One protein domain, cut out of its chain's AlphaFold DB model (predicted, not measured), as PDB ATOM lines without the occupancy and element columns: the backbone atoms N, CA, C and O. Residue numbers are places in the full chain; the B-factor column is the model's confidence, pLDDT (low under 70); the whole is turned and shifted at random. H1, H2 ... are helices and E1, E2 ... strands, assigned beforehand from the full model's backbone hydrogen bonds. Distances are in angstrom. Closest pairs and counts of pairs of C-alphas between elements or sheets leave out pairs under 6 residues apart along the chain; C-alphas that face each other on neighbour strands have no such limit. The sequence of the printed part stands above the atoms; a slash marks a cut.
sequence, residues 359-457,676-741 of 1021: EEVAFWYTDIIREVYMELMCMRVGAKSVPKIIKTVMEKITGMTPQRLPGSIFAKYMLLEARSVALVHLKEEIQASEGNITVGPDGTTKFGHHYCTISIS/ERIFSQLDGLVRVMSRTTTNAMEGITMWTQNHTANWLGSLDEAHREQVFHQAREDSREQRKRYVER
ATOM      1  N   GLU A 359      71.399  52.378 120.703       50.16
ATOM      2  CA  GLU A 359      70.882  53.373 121.658       50.16
ATOM      3  C   GLU A 359      70.754  54.780 121.060       50.16
ATOM      4  O   GLU A 359      69.742  55.439 121.283       50.16
ATOM      5  N   GLU A 360      71.691  55.222 120.216       45.84
ATOM      6  CA  GLU A 360      71.602  56.564 119.622       45.84
ATOM      7  C   GLU A 360      70.683  56.629 118.392       45.84
ATOM      8  O   GLU A 360      69.932  57.588 118.242       45.84
ATOM      9  N   VAL A 361      70.723  55.649 117.478       51.19
ATOM     10  CA  VAL A 361      70.144  55.815 116.122       51.19
ATOM     11  C   VAL A 361      68.634  55.527 116.054       51.19
ATOM     12  O   VAL A 361      67.955  55.989 115.132       51.19
ATOM     13  N   ALA A 362      68.070  54.804 117.026       48.84
ATOM     14  CA  ALA A 362      66.681  54.331 116.990       48.84
ATOM     15  C   ALA A 362      65.612  55.451 117.010       48.84
ATOM     16  O   ALA A 362      64.494  55.230 116.534       48.84
ATOM     17  N   PHE A 363      65.963  56.643 117.508       53.88
ATOM     18  CA  PHE A 363      65.050  57.774 117.732       53.88
ATOM     19  C   PHE A 363      64.989  58.819 116.597       53.88
ATOM     20  O   PHE A 363      64.228  59.775 116.687       53.88
ATOM     21  N   TRP A 364      65.764  58.676 115.514       66.38
ATOM     22  CA  TRP A 364      66.014  59.796 114.581       66.38
ATOM     23  C   TRP A 364      64.898  60.093 113.567       66.38
ATOM     24  O   TRP A 364      64.990  61.088 112.849       66.38
ATOM     25  N   TYR A 365      63.871  59.247 113.466       85.56
ATOM     26  CA  TYR A 365      62.756  59.441 112.535       85.56
ATOM     27  C   TYR A 365      61.426  59.237 113.258       85.56
ATOM     28  O   TYR A 365      61.166  58.147 113.778       85.56
ATOM     29  N   THR A 366      60.617  60.298 113.259       89.50
ATOM     30  CA  THR A 366      59.266  60.340 113.827       89.50
ATOM     31  C   THR A 366      58.340  59.355 113.125       89.50
ATOM     32  O   THR A 366      58.549  59.020 111.954       89.50
ATOM     33  N   ASP A 367      57.285  58.929 113.815       90.25
ATOM     34  CA  ASP A 367      56.346  57.945 113.275       90.25
ATOM     35  C   ASP A 367      55.612  58.472 112.025       90.25
ATOM     36  O   ASP A 367      55.403  57.709 111.088       90.25
ATOM     37  N   ILE A 368      55.426  59.794 111.894       90.12
ATOM     38  CA  ILE A 368      54.980  60.461 110.650       90.12
ATOM     39  C   ILE A 368      55.926  60.170 109.466       90.12
ATOM     40  O   ILE A 368      55.482  59.793 108.384       90.12
ATOM     41  N   ILE A 369      57.250  60.309 109.639       91.00
ATOM     42  CA  ILE A 369      58.213  60.000 108.563       91.00
ATOM     43  C   ILE A 369      58.172  58.505 108.226       91.00
ATOM     44  O   ILE A 369      58.300  58.134 107.058       91.00
ATOM     45  N   ARG A 370      57.990  57.639 109.231       92.44
ATOM     46  CA  ARG A 370      57.861  56.190 109.027       92.44
ATOM     47  C   ARG A 370      56.616  55.861 108.212       92.44
ATOM     48  O   ARG A 370      56.742  55.163 107.213       92.44
ATOM     49  N   GLU A 371      55.467  56.410 108.585       93.25
ATOM     50  CA  GLU A 371      54.179  56.264 107.904       93.25
ATOM     51  C   GLU A 371      54.270  56.666 106.424       93.25
ATOM     52  O   GLU A 371      53.991  55.836 105.559       93.25
ATOM     53  N   VAL A 372      54.805  57.856 106.112       93.81
ATOM     54  CA  VAL A 372      55.016  58.305 104.717       93.81
ATOM     55  C   VAL A 372      55.927  57.348 103.937       93.81
ATOM     56  O   VAL A 372      55.694  57.073 102.758       93.81
ATOM     57  N   TYR A 373      56.966  56.800 104.574       94.38
ATOM     58  CA  TYR A 373      57.814  55.783 103.948       94.38
ATOM     59  C   TYR A 373      57.052  54.477 103.681       94.38
ATOM     60  O   TYR A 373      57.193  53.912 102.593       94.38
ATOM     61  N   MET A 374      56.267  53.990 104.647       94.06
ATOM     62  CA  MET A 374      55.448  52.781 104.507       94.06
ATOM     63  C   MET A 374      54.434  52.941 103.374       94.06
ATOM     64  O   MET A 374      54.384  52.088 102.486       94.06
ATOM     65  N   GLU A 375      53.701  54.052 103.353       93.06
ATOM     66  CA  GLU A 375      52.688  54.363 102.347       93.06
ATOM     67  C   GLU A 375      53.295  54.431 100.939       93.06
ATOM     68  O   GLU A 375      52.868  53.683 100.057       93.06
ATOM     69  N   LEU A 376      54.370  55.205 100.733       92.88
ATOM     70  CA  LEU A 376      55.041  55.297  99.430       92.88
ATOM     71  C   LEU A 376      55.549  53.931  98.936       92.88
ATOM     72  O   LEU A 376      55.418  53.610  97.752       92.88
ATOM     73  N   MET A 377      56.098  53.085  99.813       90.00
ATOM     74  CA  MET A 377      56.517  51.737  99.408       90.00
ATOM     75  C   MET A 377      55.331  50.807  99.112       90.00
ATOM     76  O   MET A 377      55.438  49.969  98.214       90.00
ATOM     77  N   CYS A 378      54.195  50.974  99.793       86.88
ATOM     78  CA  CYS A 378      52.960  50.252  99.471       86.88
ATOM     79  C   CYS A 378      52.352  50.722  98.137       86.88
ATOM     80  O   CYS A 378      51.887  49.895  97.350       86.88
ATOM     81  N   MET A 379      52.529  51.999  97.779       86.38
ATOM     82  CA  MET A 379      52.317  52.544  96.427       86.38
ATOM     83  C   MET A 379      53.361  52.062  95.392       86.38
ATOM     84  O   MET A 379      53.443  52.595  94.286       86.38
ATOM     85  N   ARG A 380      54.153  51.028  95.716       86.19
ATOM     86  CA  ARG A 380      55.182  50.396  94.868       86.19
ATOM     87  C   ARG A 380      56.388  51.288  94.544       86.19
ATOM     88  O   ARG A 380      57.169  50.954  93.649       86.19
ATOM     89  N   VAL A 381      56.611  52.375  95.287       88.38
ATOM     90  CA  VAL A 381      57.858  53.145  95.182       88.38
ATOM     91  C   VAL A 381      59.008  52.315  95.755       88.38
ATOM     92  O   VAL A 381      59.042  51.985  96.938       88.38
ATOM     93  N   GLY A 382      60.007  52.008  94.927       85.81
ATOM     94  CA  GLY A 382      61.198  51.298  95.390       85.81
ATOM     95  C   GLY A 382      61.935  52.069  96.494       85.81
ATOM     96  O   GLY A 382      62.176  53.268  96.367       85.81
ATOM     97  N   ALA A 383      62.385  51.375  97.543       88.31
ATOM     98  CA  ALA A 383      63.026  51.955  98.736       88.31
ATOM     99  C   ALA A 383      64.255  52.868  98.479       88.31
ATOM    100  O   ALA A 383      64.651  53.636  99.353       88.31
ATOM    101  N   LYS A 384      64.885  52.797  97.294       89.31
ATOM    102  CA  LYS A 384      65.952  53.727  96.858       89.31
ATOM    103  C   LYS A 384      65.421  55.078  96.348       89.31
ATOM    104  O   LYS A 384      66.163  56.057  96.346       89.31
ATOM    105  N   SER A 385      64.169  55.120  95.900       92.50
ATOM    106  CA  SER A 385      63.506  56.288  95.314       92.50
ATOM    107  C   SER A 385      62.712  57.089  96.344       92.50
ATOM    108  O   SER A 385      62.672  58.308  96.224       92.50
ATOM    109  N   VAL A 386      62.165  56.446  97.385       92.81
ATOM    110  CA  VAL A 386      61.404  57.108  98.469       92.81
ATOM    111  C   VAL A 386      62.101  58.365  99.027       92.81
ATOM    112  O   VAL A 386      61.460  59.417  99.041       92.81
ATOM    113  N   PRO A 387      63.412  58.354  99.371       93.94
ATOM    114  CA  PRO A 387      64.072  59.548  99.906       93.94
ATOM    115  C   PRO A 387      64.178  60.673  98.866       93.94
ATOM    116  O   PRO A 387      64.114  61.849  99.211       93.94
ATOM    117  N   LYS A 388      64.327  60.323  97.579       93.81
ATOM    118  CA  LYS A 388      64.371  61.300  96.482       93.81
ATOM    119  C   LYS A 388      63.003  61.940  96.271       93.81
ATOM    120  O   LYS A 388      62.939  63.153  96.136       93.81
ATOM    121  N   ILE A 389      61.930  61.141  96.286       94.25
ATOM    122  CA  ILE A 389      60.556  61.637  96.138       94.25
ATOM    123  C   ILE A 389      60.219  62.592  97.281       94.25
ATOM    124  O   ILE A 389      59.861  63.731  97.003       94.25
ATOM    125  N   ILE A 390      60.417  62.189  98.540       93.81
ATOM    126  CA  ILE A 390      60.135  63.050  99.702       93.81
ATOM    127  C   ILE A 390      60.948  64.344  99.628       93.81
ATOM    128  O   ILE A 390      60.379  65.425  99.759       93.81
ATOM    129  N   LYS A 391      62.253  64.256  99.329       94.44
ATOM    130  CA  LYS A 391      63.101  65.438  99.141       94.44
ATOM    131  C   LYS A 391      62.556  66.367  98.047       94.44
ATOM    132  O   LYS A 391      62.354  67.542  98.318       94.44
ATOM    133  N   THR A 392      62.262  65.852  96.853       95.38
ATOM    134  CA  THR A 392      61.729  66.654  95.738       95.38
ATOM    135  C   THR A 392      60.350  67.248  96.033       95.38
ATOM    136  O   THR A 392      60.080  68.370  95.613       95.38
ATOM    137  N   VAL A 393      59.478  66.529  96.746       92.00
ATOM    138  CA  VAL A 393      58.147  67.016  97.140       92.00
ATOM    139  C   VAL A 393      58.272  68.151  98.159       92.00
ATOM    140  O   VAL A 393      57.693  69.211  97.941       92.00
ATOM    141  N   MET A 394      59.086  67.992  99.210       90.12
ATOM    142  CA  MET A 394      59.336  69.064 100.185       90.12
ATOM    143  C   MET A 394      59.998  70.287  99.530       90.12
ATOM    144  O   MET A 394      59.503  71.403  99.668       90.12
ATOM    145  N   GLU A 395      61.048  70.085  98.728       93.56
ATOM    146  CA  GLU A 395      61.754  71.177  98.044       93.56
ATOM    147  C   GLU A 395      60.843  71.973  97.102       93.56
ATOM    148  O   GLU A 395      60.949  73.196  97.046       93.56
ATOM    149  N   LYS A 396      59.929  71.309  96.380       92.62
ATOM    150  CA  LYS A 396      59.021  71.982  95.437       92.62
ATOM    151  C   LYS A 396      57.787  72.609  96.086       92.62
ATOM    152  O   LYS A 396      57.298  73.601  95.554       92.62
ATOM    153  N   ILE A 397      57.262  72.032  97.169       91.75
ATOM    154  CA  ILE A 397      56.005  72.487  97.788       91.75
ATOM    155  C   ILE A 397      56.263  73.470  98.928       91.75
ATOM    156  O   ILE A 397      55.634  74.523  98.970       91.75
ATOM    157  N   THR A 398      57.182  73.151  99.844       88.75
ATOM    158  CA  THR A 398      57.453  73.980 101.031       88.75
ATOM    159  C   THR A 398      58.711  74.836 100.890       88.75
ATOM    160  O   THR A 398      58.958  75.699 101.725       88.75
ATOM    161  N   GLY A 399      59.528  74.603  99.855       89.38
ATOM    162  CA  GLY A 399      60.838  75.244  99.703       89.38
ATOM    163  C   GLY A 399      61.899  74.714 100.676       89.38
ATOM    164  O   GLY A 399      63.001  75.255 100.730       89.38
ATOM    165  N   MET A 400      61.593  73.665 101.450       89.06
ATOM    166  CA  MET A 400      62.493  73.120 102.466       89.06
ATOM    167  C   MET A 400      63.229  71.884 101.943       89.06
ATOM    168  O   MET A 400      62.610  70.877 101.606       89.06
ATOM    169  N   THR A 401      64.561  71.912 101.961       88.69
ATOM    170  CA  THR A 401      65.380  70.708 101.761       88.69
ATOM    171  C   THR A 401      65.493  69.931 103.080       88.69
ATOM    172  O   THR A 401      66.152  70.418 104.004       88.69
ATOM    173  N   PRO A 402      64.932  68.712 103.209       85.75
ATOM    174  CA  PRO A 402      65.157  67.882 104.389       85.75
ATOM    175  C   PRO A 402      66.636  67.481 104.483       85.75
ATOM    176  O   PRO A 402      67.190  66.881 103.559       85.75
ATOM    177  N   GLN A 403      67.280  67.801 105.611       84.00
ATOM    178  CA  GLN A 403      68.719  67.566 105.810       84.00
ATOM    179  C   GLN A 403      69.084  66.075 105.860       84.00
ATOM    180  O   GLN A 403      70.145  65.675 105.384       84.00
ATOM    181  N   ARG A 404      68.209  65.246 106.441       88.75
ATOM    182  CA  ARG A 404      68.421  63.808 106.620       88.75
ATOM    183  C   ARG A 404      67.107  63.061 106.438       88.75
ATOM    184  O   ARG A 404      66.114  63.381 107.078       88.75
ATOM    185  N   LEU A 405      67.127  62.050 105.575       93.44
ATOM    186  CA  LEU A 405      66.003  61.155 105.308       93.44
ATOM    187  C   LEU A 405      66.446  59.693 105.486       93.44
ATOM    188  O   LEU A 405      67.615  59.382 105.226       93.44
ATOM    189  N   PRO A 406      65.544  58.777 105.886       92.81
ATOM    190  CA  PRO A 406      65.859  57.358 106.015       92.81
ATOM    191  C   PRO A 406      66.463  56.757 104.736       92.81
ATOM    192  O   PRO A 406      65.887  56.831 103.648       92.81
ATOM    193  N   GLY A 407      67.628  56.120 104.865       90.94
ATOM    194  CA  GLY A 407      68.278  55.421 103.757       90.94
ATOM    195  C   GLY A 407      67.526  54.151 103.336       90.94
ATOM    196  O   GLY A 407      66.755  53.580 104.104       90.94
ATOM    197  N   SER A 408      67.803  53.652 102.126       86.81
ATOM    198  CA  SER A 408      67.064  52.514 101.539       86.81
ATOM    199  C   SER A 408      67.118  51.197 102.335       86.81
ATOM    200  O   SER A 408      66.266  50.336 102.138       86.81
ATOM    201  N   ILE A 409      68.095  51.028 103.235       84.62
ATOM    202  CA  ILE A 409      68.154  49.897 104.177       84.62
ATOM    203  C   ILE A 409      67.123  50.088 105.296       84.62
ATOM    204  O   ILE A 409      66.351  49.177 105.573       84.62
ATOM    205  N   PHE A 410      67.046  51.287 105.881       88.19
ATOM    206  CA  PHE A 410      66.093  51.603 106.947       88.19
ATOM    207  C   PHE A 410      64.644  51.573 106.442       88.19
ATOM    208  O   PHE A 410      63.773  51.007 107.096       88.19
ATOM    209  N   ALA A 411      64.412  52.047 105.216       89.12
ATOM    210  CA  ALA A 411      63.138  51.892 104.517       89.12
ATOM    211  C   ALA A 411      62.684  50.416 104.427       89.12
ATOM    212  O   ALA A 411      61.523  50.101 104.654       89.12
ATOM    213  N   LYS A 412      63.596  49.459 104.196       85.62
ATOM    214  CA  LYS A 412      63.231  48.028 104.215       85.62
ATOM    215  C   LYS A 412      62.833  47.522 105.606       85.62
ATOM    216  O   LYS A 412      62.053  46.577 105.683       85.62
ATOM    217  N   TYR A 413      63.335  48.120 106.690       86.81
ATOM    218  CA  TYR A 413      62.857  47.805 108.041       86.81
ATOM    219  C   TYR A 413      61.466  48.391 108.296       86.81
ATOM    220  O   TYR A 413      60.626  47.683 108.847       86.81
ATOM    221  N   MET A 414      61.179  49.597 107.793       91.69
ATOM    222  CA  MET A 414      59.832  50.183 107.831       91.69
ATOM    223  C   MET A 414      58.788  49.295 107.131       91.69
ATOM    224  O   MET A 414      57.653  49.261 107.577       91.69
ATOM    225  N   LEU A 415      59.139  48.496 106.112       89.06
ATOM    226  CA  LEU A 415      58.212  47.496 105.539       89.06
ATOM    227  C   LEU A 415      57.884  46.318 106.476       89.06
ATOM    228  O   LEU A 415      56.806  45.736 106.376       89.06
ATOM    229  N   LEU A 416      58.790  45.949 107.387       88.56
ATOM    230  CA  LEU A 416      58.509  44.944 108.423       88.56
ATOM    231  C   LEU A 416      57.713  45.549 109.589       88.56
ATOM    232  O   LEU A 416      56.889  44.862 110.193       88.56
ATOM    233  N   GLU A 417      57.930  46.831 109.887       92.88
ATOM    234  CA  GLU A 417      57.066  47.603 110.786       92.88
ATOM    235  C   GLU A 417      55.652  47.720 110.180       92.88
ATOM    236  O   GLU A 417      54.701  47.338 110.847       92.88
ATOM    237  N   ALA A 418      55.508  48.068 108.893       91.94
ATOM    238  CA  ALA A 418      54.229  48.125 108.167       91.94
ATOM    239  C   ALA A 418      53.443  46.807 108.226       91.94
ATOM    240  O   ALA A 418      52.244  46.805 108.496       91.94
ATOM    241  N   ARG A 419      54.128  45.669 108.032       91.06
ATOM    242  CA  ARG A 419      53.542  44.331 108.225       91.06
ATOM    243  C   ARG A 419      52.993  44.156 109.642       91.06
ATOM    244  O   ARG A 419      51.919  43.596 109.816       91.06
ATOM    245  N   SER A 420      53.734  44.618 110.646       92.12
ATOM    246  CA  SER A 420      53.348  44.488 112.053       92.12
ATOM    247  C   SER A 420      52.173  45.411 112.401       92.12
ATOM    248  O   SER A 420      51.219  44.942 113.005       92.12
ATOM    249  N   VAL A 421      52.160  46.659 111.916       93.81
ATOM    250  CA  VAL A 421      50.995  47.561 112.014       93.81
ATOM    251  C   VAL A 421      49.760  46.929 111.362       93.81
ATOM    252  O   VAL A 421      48.702  46.876 111.977       93.81
ATOM    253  N   ALA A 422      49.887  46.384 110.148       90.12
ATOM    254  CA  ALA A 422      48.768  45.741 109.458       90.12
ATOM    255  C   ALA A 422      48.277  44.457 110.159       90.12
ATOM    256  O   ALA A 422      47.111  44.100 110.008       90.12
ATOM    257  N   LEU A 423      49.132  43.782 110.939       86.81
ATOM    258  CA  LEU A 423      48.746  42.671 111.817       86.81
ATOM    259  C   LEU A 423      48.056  43.141 113.106       86.81
ATOM    260  O   LEU A 423      47.154  42.449 113.568       86.81
ATOM    261  N   VAL A 424      48.445  44.290 113.671       90.25
ATOM    262  CA  VAL A 424      47.738  44.899 114.813       90.25
ATOM    263  C   VAL A 424      46.345  45.352 114.382       90.25
ATOM    264  O   VAL A 424      45.378  44.952 115.018       90.25
ATOM    265  N   HIS A 425      46.228  46.040 113.240       90.69
ATOM    266  CA  HIS A 425      44.942  46.361 112.616       90.69
ATOM    267  C   HIS A 425      44.075  45.106 112.437       90.69
ATOM    268  O   HIS A 425      42.951  45.051 112.926       90.69
ATOM    269  N   LEU A 426      44.621  44.059 111.804       83.94
ATOM    270  CA  LEU A 426      43.895  42.807 111.582       83.94
ATOM    271  C   LEU A 426      43.421  42.165 112.896       83.94
ATOM    272  O   LEU A 426      42.321  41.629 112.958       83.94
ATOM    273  N   LYS A 427      44.254  42.208 113.940       85.56
ATOM    274  CA  LYS A 427      43.927  41.690 115.270       85.56
ATOM    275  C   LYS A 427      42.799  42.494 115.920       85.56
ATOM    276  O   LYS A 427      41.901  41.879 116.480       85.56
ATOM    277  N   GLU A 428      42.847  43.821 115.871       88.81
ATOM    278  CA  GLU A 428      41.805  44.674 116.455       88.81
ATOM    279  C   GLU A 428      40.468  44.490 115.732       88.81
ATOM    280  O   GLU A 428      39.457  44.293 116.397       88.81
ATOM    281  N   GLU A 429      40.475  44.398 114.400       83.44
ATOM    282  CA  GLU A 429      39.268  44.124 113.613       83.44
ATOM    283  C   GLU A 429      38.666  42.742 113.938       83.44
ATOM    284  O   GLU A 429      37.464  42.632 114.173       83.44
ATOM    285  N   ILE A 430      39.499  41.694 114.066       78.06
ATOM    286  CA  ILE A 430      39.073  40.359 114.548       78.06
ATOM    287  C   ILE A 430      38.437  40.435 115.944       78.06
ATOM    288  O   ILE A 430      37.512  39.686 116.243       78.06
ATOM    289  N   GLN A 431      38.977  41.275 116.831       82.38
ATOM    290  CA  GLN A 431      38.480  41.418 118.201       82.38
ATOM    291  C   GLN A 431      37.202  42.267 118.281       82.38
ATOM    292  O   GLN A 431      36.451  42.102 119.239       82.38
ATOM    293  N   ALA A 432      36.967  43.150 117.308       81.12
ATOM    294  CA  ALA A 432      35.771  43.980 117.204       81.12
ATOM    295  C   ALA A 432      34.599  43.268 116.503       81.12
ATOM    296  O   ALA A 432      33.442  43.590 116.765       81.12
ATOM    297  N   SER A 433      34.868  42.306 115.615       75.12
ATOM    298  CA  SER A 433      33.819  41.573 114.903       75.12
ATOM    299  C   SER A 433      33.157  40.500 115.778       75.12
ATOM    300  O   SER A 433      33.784  39.503 116.126       75.12
ATOM    301  N   GLU A 434      31.860  40.661 116.054       71.69
ATOM    302  CA  GLU A 434      31.034  39.687 116.797       71.69
ATOM    303  C   GLU A 434      30.576  38.478 115.948       71.69
ATOM    304  O   GLU A 434      29.971  37.540 116.466       71.69
ATOM    305  N   GLY A 435      30.832  38.495 114.636       63.91
ATOM    306  CA  GLY A 435      30.443  37.434 113.705       63.91
ATOM    307  C   GLY A 435      31.519  36.364 113.499       63.91
ATOM    308  O   GLY A 435      32.691  36.559 113.813       63.91
ATOM    309  N   ASN A 436      31.133  35.241 112.885       59.88
ATOM    310  CA  ASN A 436      32.100  34.259 112.391       59.88
ATOM    311  C   ASN A 436      33.058  34.928 111.379       59.88
ATOM    312  O   ASN A 436      32.648  35.756 110.561       59.88
ATOM    313  N   ILE A 437      34.335  34.539 111.404       60.75
ATOM    314  CA  ILE A 437      35.397  35.148 110.591       60.75
ATOM    315  C   ILE A 437      36.045  34.072 109.719       60.75
ATOM    316  O   ILE A 437      36.747  33.200 110.238       60.75
ATOM    317  N   THR A 438      35.902  34.152 108.390       58.97
ATOM    318  CA  THR A 438      36.735  33.324 107.503       58.97
ATOM    319  C   THR A 438      38.109  33.962 107.367       58.97
ATOM    320  O   THR A 438      38.303  34.969 106.682       58.97
ATOM    321  N   VAL A 439      39.084  33.319 108.003       56.22
ATOM    322  CA  VAL A 439      40.505  33.496 107.718       56.22
ATOM    323  C   VAL A 439      40.835  32.653 106.486       56.22
ATOM    324  O   VAL A 439      40.609  31.446 106.484       56.22
ATOM    325  N   GLY A 440      41.391  33.269 105.445       56.97
ATOM    326  CA  GLY A 440      41.894  32.601 104.247       56.97
ATOM    327  C   GLY A 440      43.421  32.461 104.273       56.97
ATOM    328  O   GLY A 440      44.099  33.274 103.650       56.97
ATOM    329  N   PRO A 441      43.999  31.457 104.966       48.78
ATOM    330  CA  PRO A 441      45.442  31.203 104.955       48.78
ATOM    331  C   PRO A 441      45.908  30.446 103.697       48.78
ATOM    332  O   PRO A 441      47.112  30.291 103.485       48.78
ATOM    333  N   ASP A 442      44.973  29.944 102.880       46.28
ATOM    334  CA  ASP A 442      45.242  29.176 101.662       46.28
ATOM    335  C   ASP A 442      45.697  30.077 100.503       46.28
ATOM    336  O   ASP A 442      44.973  30.371  99.551       46.28
ATOM    337  N   GLY A 443      46.961  30.488 100.575       48.09
ATOM    338  CA  GLY A 443      47.706  31.014  99.441       48.09
ATOM    339  C   GLY A 443      48.416  29.919  98.638       48.09
ATOM    340  O   GLY A 443      49.601  30.076  98.334       48.09
ATOM    341  N   THR A 444      47.757  28.813  98.266       43.25
ATOM    342  CA  THR A 444      48.358  27.792  97.380       43.25
ATOM    343  C   THR A 444      48.396  28.220  95.906       43.25
ATOM    344  O   THR A 444      47.388  28.242  95.205       43.25
ATOM    345  N   THR A 445      49.588  28.503  95.374       44.94
ATOM    346  CA  THR A 445      49.765  28.708  93.922       44.94
ATOM    347  C   THR A 445      49.442  27.447  93.115       44.94
ATOM    348  O   THR A 445      49.582  26.327  93.602       44.94
ATOM    349  N   LYS A 446      49.184  27.604  91.807       34.00
ATOM    350  CA  LYS A 446      49.015  26.493  90.838       34.00
ATOM    351  C   LYS A 446      50.175  25.476  90.761       34.00
ATOM    352  O   LYS A 446      50.079  24.503  90.018       34.00
ATOM    353  N   PHE A 447      51.284  25.731  91.457       36.50
ATOM    354  CA  PHE A 447      52.458  24.860  91.555       36.50
ATOM    355  C   PHE A 447      52.602  24.189  92.936       36.50
ATOM    356  O   PHE A 447      53.618  23.547  93.189       36.50
ATOM    357  N   GLY A 448      51.620  24.337  93.834       34.16
ATOM    358  CA  GLY A 448      51.648  23.762  95.183       34.16
ATOM    359  C   GLY A 448      52.529  24.520  96.182       34.16
ATOM    360  O   GLY A 448      52.842  23.990  97.242       34.16
ATOM    361  N   HIS A 449      52.964  25.747  95.870       40.28
ATOM    362  CA  HIS A 449      53.638  26.598  96.852       40.28
ATOM    363  C   HIS A 449      52.603  27.395  97.638       40.28
ATOM    364  O   HIS A 449      51.914  28.228  97.046       40.28
ATOM    365  N   HIS A 450      52.527  27.136  98.945       42.78
ATOM    366  CA  HIS A 450      51.742  27.908  99.901       42.78
ATOM    367  C   HIS A 450      52.467  29.212 100.260       42.78
ATOM    368  O   HIS A 450      53.634  29.196 100.657       42.78
ATOM    369  N   TYR A 451      51.760  30.329 100.153       47.94
ATOM    370  CA  TYR A 451      52.174  31.639 100.638       47.94
ATOM    371  C   TYR A 451      51.228  32.037 101.767       47.94
ATOM    372  O   TYR A 451      50.029  32.155 101.536       47.94
ATOM    373  N   CYS A 452      51.751  32.279 102.973       44.12
ATOM    374  CA  CYS A 452      50.955  32.917 104.019       44.12
ATOM    375  C   CYS A 452      50.639  34.349 103.583       44.12
ATOM    376  O   CYS A 452      51.468  35.246 103.714       44.12
ATOM    377  N   THR A 453      49.436  34.536 103.056       49.59
ATOM    378  CA  THR A 453      48.817  35.845 102.884       49.59
ATOM    379  C   THR A 453      47.468  35.707 103.552       49.59
ATOM    380  O   THR A 453      46.552  35.145 102.962       49.59
ATOM    381  N   ILE A 454      47.385  36.101 104.822       54.41
ATOM    382  CA  ILE A 454      46.137  36.002 105.572       54.41
ATOM    383  C   ILE A 454      45.193  37.065 105.016       54.41
ATOM    384  O   ILE A 454      45.372  38.255 105.276       54.41
ATOM    385  N   SER A 455      44.214  36.632 104.228       51.03
ATOM    386  CA  SER A 455      43.022  37.424 103.947       51.03
ATOM    387  C   SER A 455      41.965  37.127 105.000       51.03
ATOM    388  O   SER A 455      41.914  36.021 105.542       51.03
ATOM    389  N   ILE A 456      41.117  38.106 105.295       52.94
ATOM    390  CA  ILE A 456      39.941  37.907 106.138       52.94
ATOM    391  C   ILE A 456      38.715  38.388 105.377       52.94
ATOM    392  O   ILE A 456      38.743  39.445 104.750       52.94
ATOM    393  N   SER A 457      37.664  37.570 105.397       52.59
ATOM    394  CA  SER A 457      36.341  37.930 104.890       52.59
ATOM    395  C   SER A 457      35.416  38.143 106.083       52.59
ATOM    396  O   SER A 457      35.090  37.190 106.791       52.59
ATOM    397  N   GLU A 676      42.392  35.201  94.412       66.19
ATOM    398  CA  GLU A 676      42.972  35.479  93.084       66.19
ATOM    399  C   GLU A 676      43.546  36.901  92.956       66.19
ATOM    400  O   GLU A 676      44.639  37.079  92.405       66.19
ATOM    401  N   ARG A 677      42.848  37.920  93.485       68.31
ATOM    402  CA  ARG A 677      43.330  39.314  93.517       68.31
ATOM    403  C   ARG A 677      44.654  39.408  94.273       68.31
ATOM    404  O   ARG A 677      45.596  40.038  93.787       68.31
ATOM    405  N   ILE A 678      44.724  38.773  95.439       70.50
ATOM    406  CA  ILE A 678      45.898  38.776  96.316       70.50
ATOM    407  C   ILE A 678      47.086  38.090  95.629       70.50
ATOM    408  O   ILE A 678      48.180  38.654  95.609       70.50
ATOM    409  N   PHE A 679      46.875  36.953  94.958       70.38
ATOM    410  CA  PHE A 679      47.918  36.316  94.146       70.38
ATOM    411  C   PHE A 679      48.395  37.174  92.977       70.38
ATOM    412  O   PHE A 679      49.595  37.224  92.726       70.38
ATOM    413  N   SER A 680      47.488  37.834  92.251       70.69
ATOM    414  CA  SER A 680      47.854  38.734  91.149       70.69
ATOM    415  C   SER A 680      48.732  39.887  91.646       70.69
ATOM    416  O   SER A 680      49.762  40.206  91.044       70.69
ATOM    417  N   GLN A 681      48.379  40.470  92.797       73.56
ATOM    418  CA  GLN A 681      49.212  41.479  93.441       73.56
ATOM    419  C   GLN A 681      50.567  40.904  93.860       73.56
ATOM    420  O   GLN A 681      51.585  41.490  93.499       73.56
ATOM    421  N   LEU A 682      50.604  39.751  94.532       78.31
ATOM    422  CA  LEU A 682      51.845  39.113  94.970       78.31
ATOM    423  C   LEU A 682      52.761  38.731  93.793       78.31
ATOM    424  O   LEU A 682      53.952  39.015  93.855       78.31
ATOM    425  N   ASP A 683      52.236  38.175  92.697       76.19
ATOM    426  CA  ASP A 683      52.998  37.894  91.467       76.19
ATOM    427  C   ASP A 683      53.551  39.194  90.852       76.19
ATOM    428  O   ASP A 683      54.717  39.256  90.455       76.19
ATOM    429  N   GLY A 684      52.763  40.274  90.865       75.69
ATOM    430  CA  GLY A 684      53.221  41.616  90.505       75.69
ATOM    431  C   GLY A 684      54.368  42.121  91.392       75.69
ATOM    432  O   GLY A 684      55.383  42.584  90.870       75.69
ATOM    433  N   LEU A 685      54.253  41.990  92.718       77.44
ATOM    434  CA  LEU A 685      55.299  42.376  93.675       77.44
ATOM    435  C   LEU A 685      56.562  41.513  93.509       77.44
ATOM    436  O   LEU A 685      57.665  42.051  93.534       77.44
ATOM    437  N   VAL A 686      56.427  40.206  93.268       78.00
ATOM    438  CA  VAL A 686      57.549  39.283  93.013       78.00
ATOM    439  C   VAL A 686      58.293  39.644  91.724       78.00
ATOM    440  O   VAL A 686      59.523  39.593  91.699       78.00
ATOM    441  N   ARG A 687      57.585  40.057  90.664       74.06
ATOM    442  CA  ARG A 687      58.202  40.514  89.404       74.06
ATOM    443  C   ARG A 687      58.902  41.865  89.555       74.06
ATOM    444  O   ARG A 687      60.060  41.991  89.172       74.06
ATOM    445  N   VAL A 688      58.209  42.863  90.108       73.12
ATOM    446  CA  VAL A 688      58.708  44.249  90.212       73.12
ATOM    447  C   VAL A 688      59.781  44.387  91.299       73.12
ATOM    448  O   VAL A 688      60.703  45.189  91.167       73.12
ATOM    449  N   MET A 689      59.699  43.591  92.368       74.38
ATOM    450  CA  MET A 689      60.574  43.667  93.540       74.38
ATOM    451  C   MET A 689      61.185  42.308  93.898       74.38
ATOM    452  O   MET A 689      61.230  41.919  95.063       74.38
ATOM    453  N   SER A 690      61.737  41.604  92.911       71.00
ATOM    454  CA  SER A 690      62.356  40.271  93.054       71.00
ATOM    455  C   SER A 690      63.470  40.146  94.113       71.00
ATOM    456  O   SER A 690      63.834  39.034  94.493       71.00
ATOM    457  N   ARG A 691      64.012  41.269  94.610       72.19
ATOM    458  CA  ARG A 691      65.019  41.336  95.692       72.19
ATOM    459  C   ARG A 691      64.434  41.657  97.084       72.19
ATOM    460  O   ARG A 691      65.200  41.813  98.034       72.19
ATOM    461  N   THR A 692      63.115  41.795  97.213       77.50
ATOM    462  CA  THR A 692      62.408  42.046  98.482       77.50
ATOM    463  C   THR A 692      62.055  40.720  99.168       77.50
ATOM    464  O   THR A 692      61.864  39.700  98.509       77.50
ATOM    465  N   THR A 693      62.010  40.695 100.504       81.12
ATOM    466  CA  THR A 693      61.650  39.485 101.262       81.12
ATOM    467  C   THR A 693      60.149  39.206 101.186       81.12
ATOM    468  O   THR A 693      59.345  40.129 101.064       81.12
ATOM    469  N   THR A 694      59.753  37.938 101.325       80.38
ATOM    470  CA  THR A 694      58.336  37.530 101.351       80.38
ATOM    471  C   THR A 694      57.545  38.276 102.421       80.38
ATOM    472  O   THR A 694      56.484  38.800 102.119       80.38
ATOM    473  N   ASN A 695      58.101  38.431 103.628       82.38
ATOM    474  CA  ASN A 695      57.454  39.157 104.726       82.38
ATOM    475  C   ASN A 695      57.205  40.637 104.372       82.38
ATOM    476  O   ASN A 695      56.191  41.207 104.754       82.38
ATOM    477  N   ALA A 696      58.111  41.279 103.629       84.50
ATOM    478  CA  ALA A 696      57.914  42.662 103.194       84.50
ATOM    479  C   ALA A 696      56.881  42.771 102.053       84.50
ATOM    480  O   ALA A 696      56.132  43.743 102.008       84.50
ATOM    481  N   MET A 697      56.783  41.773 101.163       84.69
ATOM    482  CA  MET A 697      55.706  41.702 100.158       84.69
ATOM    483  C   MET A 697      54.335  41.445 100.798       84.69
ATOM    484  O   MET A 697      53.350  42.070 100.410       84.69
ATOM    485  N   GLU A 698      54.277  40.563 101.796       83.62
ATOM    486  CA  GLU A 698      53.099  40.311 102.632       83.62
ATOM    487  C   GLU A 698      52.665  41.601 103.339       83.62
ATOM    488  O   GLU A 698      51.508  41.988 103.218       83.62
ATOM    489  N   GLY A 699      53.601  42.335 103.958       87.25
ATOM    490  CA  GLY A 699      53.334  43.633 104.585       87.25
ATOM    491  C   GLY A 699      52.722  44.661 103.632       87.25
ATOM    492  O   GLY A 699      51.706  45.262 103.967       87.25
ATOM    493  N   ILE A 700      53.273  44.806 102.420       86.62
ATOM    494  CA  ILE A 700      52.700  45.674 101.372       86.62
ATOM    495  C   ILE A 700      51.285  45.226 100.992       86.62
ATOM    496  O   ILE A 700      50.389  46.055 100.833       86.62
ATOM    497  N   THR A 701      51.079  43.917 100.847       85.25
ATOM    498  CA  THR A 701      49.788  43.350 100.442       85.25
ATOM    499  C   THR A 701      48.730  43.584 101.519       85.25
ATOM    500  O   THR A 701      47.667  44.112 101.208       85.25
ATOM    501  N   MET A 702      49.041  43.286 102.785       83.62
ATOM    502  CA  MET A 702      48.153  43.522 103.927       83.62
ATOM    503  C   MET A 702      47.848  45.009 104.119       83.62
ATOM    504  O   MET A 702      46.686  45.377 104.219       83.62
ATOM    505  N   TRP A 703      48.865  45.879 104.109       88.31
ATOM    506  CA  TRP A 703      48.675  47.327 104.261       88.31
ATOM    507  C   TRP A 703      47.736  47.901 103.195       88.31
ATOM    508  O   TRP A 703      46.886  48.740 103.493       88.31
ATOM    509  N   THR A 704      47.869  47.420 101.955       84.38
ATOM    510  CA  THR A 704      47.052  47.867 100.819       84.38
ATOM    511  C   THR A 704      45.633  47.292 100.856       84.38
ATOM    512  O   THR A 704      44.690  48.030 100.595       84.38
ATOM    513  N   GLN A 705      45.460  45.997 101.151       82.12
ATOM    514  CA  GLN A 705      44.138  45.348 101.163       82.12
ATOM    515  C   GLN A 705      43.302  45.733 102.383       82.12
ATOM    516  O   GLN A 705      42.106  45.960 102.244       82.12
ATOM    517  N   ASN A 706      43.929  45.849 103.554       82.31
ATOM    518  CA  ASN A 706      43.242  46.211 104.791       82.31
ATOM    519  C   ASN A 706      43.016  47.730 104.887       82.31
ATOM    520  O   ASN A 706      42.441  48.184 105.861       82.31
ATOM    521  N   HIS A 707      43.501  48.538 103.935       86.69
ATOM    522  CA  HIS A 707      43.473  50.005 104.019       86.69
ATOM    523  C   HIS A 707      44.104  50.555 105.318       86.69
ATOM    524  O   HIS A 707      43.628  51.530 105.895       86.69
ATOM    525  N   THR A 708      45.208  49.952 105.777       89.56
ATOM    526  CA  THR A 708      45.815  50.222 107.097       89.56
ATOM    527  C   THR A 708      46.199  51.688 107.324       89.56
ATOM    528  O   THR A 708      46.119  52.151 108.455       89.56
ATOM    529  N   ALA A 709      46.550  52.443 106.277       88.25
ATOM    530  CA  ALA A 709      46.784  53.888 106.387       88.25
ATOM    531  C   ALA A 709      45.511  54.680 106.760       88.25
ATOM    532  O   ALA A 709      45.577  55.617 107.552       88.25
ATOM    533  N   ASN A 710      44.342  54.284 106.243       90.44
ATOM    534  CA  ASN A 710      43.068  54.924 106.585       90.44
ATOM    535  C   ASN A 710      42.688  54.623 108.038       90.44
ATOM    536  O   ASN A 710      42.280  55.529 108.759       90.44
ATOM    537  N   TRP A 711      42.870  53.368 108.466       93.81
ATOM    538  CA  TRP A 711      42.657  52.951 109.853       93.81
ATOM    539  C   TRP A 711      43.590  53.696 110.815       93.81
ATOM    540  O   TRP A 711      43.095  54.353 111.725       93.81
ATOM    541  N   LEU A 712      44.906  53.728 110.558       92.06
ATOM    542  CA  LEU A 712      45.868  54.538 111.325       92.06
ATOM    543  C   LEU A 712      45.461  56.016 111.424       92.06
ATOM    544  O   LEU A 712      45.663  56.644 112.458       92.06
ATOM    545  N   GLY A 713      44.899  56.570 110.346       90.06
ATOM    546  CA  GLY A 713      44.400  57.942 110.287       90.06
ATOM    547  C   GLY A 713      43.052  58.178 110.978       90.06
ATOM    548  O   GLY A 713      42.593  59.320 110.966       90.06
ATOM    549  N   SER A 714      42.423  57.134 111.526       92.75
ATOM    550  CA  SER A 714      41.189  57.188 112.329       92.75
ATOM    551  C   SER A 714      41.424  56.973 113.830       92.75
ATOM    552  O   SER A 714      40.520  57.228 114.623       92.75
ATOM    553  N   LEU A 715      42.625  56.530 114.218       93.75
ATOM    554  CA  LEU A 715      43.020  56.356 115.615       93.75
ATOM    555  C   LEU A 715      43.350  57.704 116.269       93.75
ATOM    556  O   LEU A 715      43.821  58.627 115.601       93.75
ATOM    557  N   ASP A 716      43.179  57.793 117.591       95.12
ATOM    558  CA  ASP A 716      43.783  58.876 118.369       95.12
ATOM    559  C   ASP A 716      45.317  58.734 118.434       95.12
ATOM    560  O   ASP A 716      45.875  57.657 118.201       95.12
ATOM    561  N   GLU A 717      46.018  59.830 118.743       92.06
ATOM    562  CA  GLU A 717      47.487  59.863 118.706       92.06
ATOM    563  C   GLU A 717      48.135  58.917 119.738       92.06
ATOM    564  O   GLU A 717      49.212  58.382 119.479       92.06
ATOM    565  N   ALA A 718      47.480  58.650 120.874       93.94
ATOM    566  CA  ALA A 718      48.025  57.781 121.918       93.94
ATOM    567  C   ALA A 718      47.958  56.299 121.510       93.94
ATOM    568  O   ALA A 718      48.949  55.573 121.631       93.94
ATOM    569  N   HIS A 719      46.821  55.856 120.965       93.00
ATOM    570  CA  HIS A 719      46.674  54.500 120.429       93.00
ATOM    571  C   HIS A 719      47.539  54.308 119.174       93.00
ATOM    572  O   HIS A 719      48.217  53.294 119.029       93.00
ATOM    573  N   ARG A 720      47.626  55.322 118.310       93.19
ATOM    574  CA  ARG A 720      48.534  55.368 117.153       93.19
ATOM    575  C   ARG A 720      50.008  55.211 117.559       93.19
ATOM    576  O   ARG A 720      50.704  54.374 116.977       93.19
ATOM    577  N   GLU A 721      50.484  55.932 118.579       91.38
ATOM    578  CA  GLU A 721      51.842  55.758 119.119       91.38
ATOM    579  C   GLU A 721      52.045  54.344 119.699       91.38
ATOM    580  O   GLU A 721      53.067  53.704 119.425       91.38
ATOM    581  N   GLN A 722      51.055  53.811 120.427       94.00
ATOM    582  CA  GLN A 722      51.075  52.443 120.955       94.00
ATOM    583  C   GLN A 722      51.186  51.392 119.833       94.00
ATOM    584  O   GLN A 722      52.005  50.472 119.931       94.00
ATOM    585  N   VAL A 723      50.431  51.545 118.740       94.38
ATOM    586  CA  VAL A 723      50.497  50.678 117.551       94.38
ATOM    587  C   VAL A 723      51.890  50.731 116.913       94.38
ATOM    588  O   VAL A 723      52.476  49.681 116.630       94.38
ATOM    589  N   PHE A 724      52.479  51.920 116.738       93.56
ATOM    590  CA  PHE A 724      53.849  52.042 116.224       93.56
ATOM    591  C   PHE A 724      54.904  51.505 117.204       93.56
ATOM    592  O   PHE A 724      55.924  50.965 116.764       93.56
ATOM    593  N   HIS A 725      54.707  51.615 118.520       91.94
ATOM    594  CA  HIS A 725      55.586  50.999 119.520       91.94
ATOM    595  C   HIS A 725      55.564  49.467 119.410       91.94
ATOM    596  O   HIS A 725      56.615  48.843 119.231       91.94
ATOM    597  N   GLN A 726      54.369  48.873 119.404       92.25
ATOM    598  CA  GLN A 726      54.172  47.433 119.235       92.25
ATOM    599  C   GLN A 726      54.782  46.937 117.912       92.25
ATOM    600  O   GLN A 726      55.559  45.983 117.898       92.25
ATOM    601  N   ALA A 727      54.542  47.644 116.802       90.69
ATOM    602  CA  ALA A 727      55.105  47.295 115.498       90.69
ATOM    603  C   ALA A 727      56.648  47.350 115.459       90.69
ATOM    604  O   ALA A 727      57.288  46.519 114.800       90.69
ATOM    605  N   ARG A 728      57.271  48.292 116.183       89.25
ATOM    606  CA  ARG A 728      58.734  48.369 116.353       89.25
ATOM    607  C   ARG A 728      59.279  47.158 117.119       89.25
ATOM    608  O   ARG A 728      60.339  46.642 116.755       89.25
ATOM    609  N   GLU A 729      58.592  46.690 118.157       88.44
ATOM    610  CA  GLU A 729      58.958  45.478 118.908       88.44
ATOM    611  C   GLU A 729      58.767  44.201 118.087       88.44
ATOM    612  O   GLU A 729      59.729  43.451 117.887       88.44
ATOM    613  N   ASP A 730      57.588  44.007 117.501       87.62
ATOM    614  CA  ASP A 730      57.278  42.824 116.697       87.62
ATOM    615  C   ASP A 730      58.185  42.704 115.470       87.62
ATOM    616  O   ASP A 730      58.624  41.603 115.130       87.62
ATOM    617  N   SER A 731      58.550  43.817 114.822       85.31
ATOM    618  CA  SER A 731      59.486  43.768 113.696       85.31
ATOM    619  C   SER A 731      60.893  43.317 114.120       85.31
ATOM    620  O   SER A 731      61.583  42.665 113.329       85.31
ATOM    621  N   ARG A 732      61.334  43.631 115.352       85.62
ATOM    622  CA  ARG A 732      62.620  43.175 115.913       85.62
ATOM    623  C   ARG A 732      62.585  41.669 116.176       85.62
ATOM    624  O   ARG A 732      63.477  40.958 115.714       85.62
ATOM    625  N   GLU A 733      61.530  41.178 116.817       86.44
ATOM    626  CA  GLU A 733      61.349  39.751 117.110       86.44
ATOM    627  C   GLU A 733      61.165  38.909 115.831       86.44
ATOM    628  O   GLU A 733      61.786  37.854 115.678       86.44
ATOM    629  N   GLN A 734      60.406  39.400 114.843       81.31
ATOM    630  CA  GLN A 734      60.279  38.752 113.530       81.31
ATOM    631  C   GLN A 734      61.632  38.619 112.814       81.31
ATOM    632  O   GLN A 734      61.903  37.580 112.206       81.31
ATOM    633  N   ARG A 735      62.500  39.643 112.890       81.88
ATOM    634  CA  ARG A 735      63.863  39.575 112.331       81.88
ATOM    635  C   ARG A 735      64.715  38.540 113.057       81.88
ATOM    636  O   ARG A 735      65.369  37.749 112.382       81.88
ATOM    637  N   LYS A 736      64.668  38.509 114.392       84.94
ATOM    638  CA  LYS A 736      65.392  37.529 115.216       84.94
ATOM    639  C   LYS A 736      65.027  36.093 114.818       84.94
ATOM    640  O   LYS A 736      65.902  35.355 114.373       84.94
ATOM    641  N   ARG A 737      63.732  35.755 114.817       82.19
ATOM    642  CA  ARG A 737      63.228  34.429 114.400       82.19
ATOM    643  C   ARG A 737      63.578  34.078 112.955       82.19
ATOM    644  O   ARG A 737      63.861  32.924 112.646       82.19
ATOM    645  N   TYR A 738      63.557  35.056 112.047       79.56
ATOM    646  CA  TYR A 738      63.967  34.827 110.661       79.56
ATOM    647  C   TYR A 738      65.459  34.486 110.558       79.56
ATOM    648  O   TYR A 738      65.810  33.565 109.825       79.56
ATOM    649  N   VAL A 739      66.326  35.186 111.301       82.31
ATOM    650  CA  VAL A 739      67.771  34.907 111.353       82.31
ATOM    651  C   VAL A 739      68.048  33.538 111.976       82.31
ATOM    652  O   VAL A 739      68.824  32.778 111.404       82.31
ATOM    653  N   GLU A 740      67.371  33.190 113.071       85.25
ATOM    654  CA  GLU A 740      67.458  31.868 113.715       85.25
ATOM    655  C   GLU A 740      67.061  30.730 112.759       85.25
ATOM    656  O   GLU A 740      67.704  29.687 112.754       85.25
ATOM    657  N   ARG A 741      66.069  30.951 111.884       83.94
ATOM    658  CA  ARG A 741      65.590  29.969 110.892       83.94
ATOM    659  C   ARG A 741      66.398  29.940 109.580       83.94
ATOM    660  O   ARG A 741      66.144  29.100 108.713       83.94
TER     661      ARG A 741
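Overview. This is residues 359 to 457 and 676 to 741 of the 1021 residues of an uncharacterized protein of Mytilus coruscus (UniProt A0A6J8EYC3). Four helices are stacked crosswise, each crossing the next, in the order H4, H5, H3, H7, with the long H3 in the core between H5 and the nearly as long H7. H1 packs on H3 and H5; H2 lies out toward one end of the longest axis, and the small hairpin of E1 and E2 with its long loop lies toward the other. The printed part has 165 residues, with seven named helices and two named strands in the order H1 H2 H3 E1 E2 H4 H5 H6 H7; E1 and E2 make an antiparallel sheet, order E1 - E2, and the class is mostly helix. The whole is compact, with a radius of gyration of the C-alphas of 16.6 A and spans of 49 by 36 by 35 A.

Arrangement. H1, residues 367 to 378, and H2, residues 386 to 397, only just touch, with 3 pairs of C-alphas within 8 A, the closest Tyr 373 and Val 386 at 6.7 A. H3, residues 408 to 432, is the hub, touching H1 and three later helices. H1 and H3 are about perpendicular at 87 degrees, the closest C-alphas being Met 374 and Ala 418, 6.0 A. E1, residues 438 to 440, and E2, residues 455 to 457, form a hairpin, with N 440 and O 455 within hydrogen-bond range at 2.8 A. H4, residues 676 to 688, touches H5, residues 694 to 705, at a steep tilt of 51 degrees, opposite ways, closest at C-alphas Leu 685 and Met 697, 6.5 A. H5 touches H3 at a steep tilt of 53 degrees, the same way, closest at C-alphas Arg 419 and Gly 699, 3.7 A. H5 also touches H1, closest at C-alphas Cys 378 and Ile 700, 5.0 A. H6, residues 708 to 712, touches H3, closest at C-alphas Ala 422 and Thr 708, 5.9 A. H7, residues 717 to 740, touches H3 at a steep tilt of 65 degrees, opposite ways, closest at C-alphas Ser 420 and Ala 727, 4.8 A. H5 and H7 are apart. Every O i to N i+4 pair is within hydrogen-bond range in H1, H2, H4, H5, H6 and H7, and 20 of 21 are in H3.

Along the chain. H1 begins at C-alpha 367 (56.346, 57.945, 113.275) and H7 ends at C-alpha 740 (67.458, 31.868, 113.715). H3 measures 36.0 A, H7 34.7 A and H4 18.2 A from first to last C-alpha.

Size, cuts and confidence. The C-alphas farthest apart, Gly 399 and Gly 448, are 52.5 A apart. Residues 458 to 675 are not printed, and C-alphas 457 and 676 are 13.8 A apart across the cut. The link E1 to E2 is long. Confidence is under 70 at residues 359 to 364, 435 to 457 and 676 to 677.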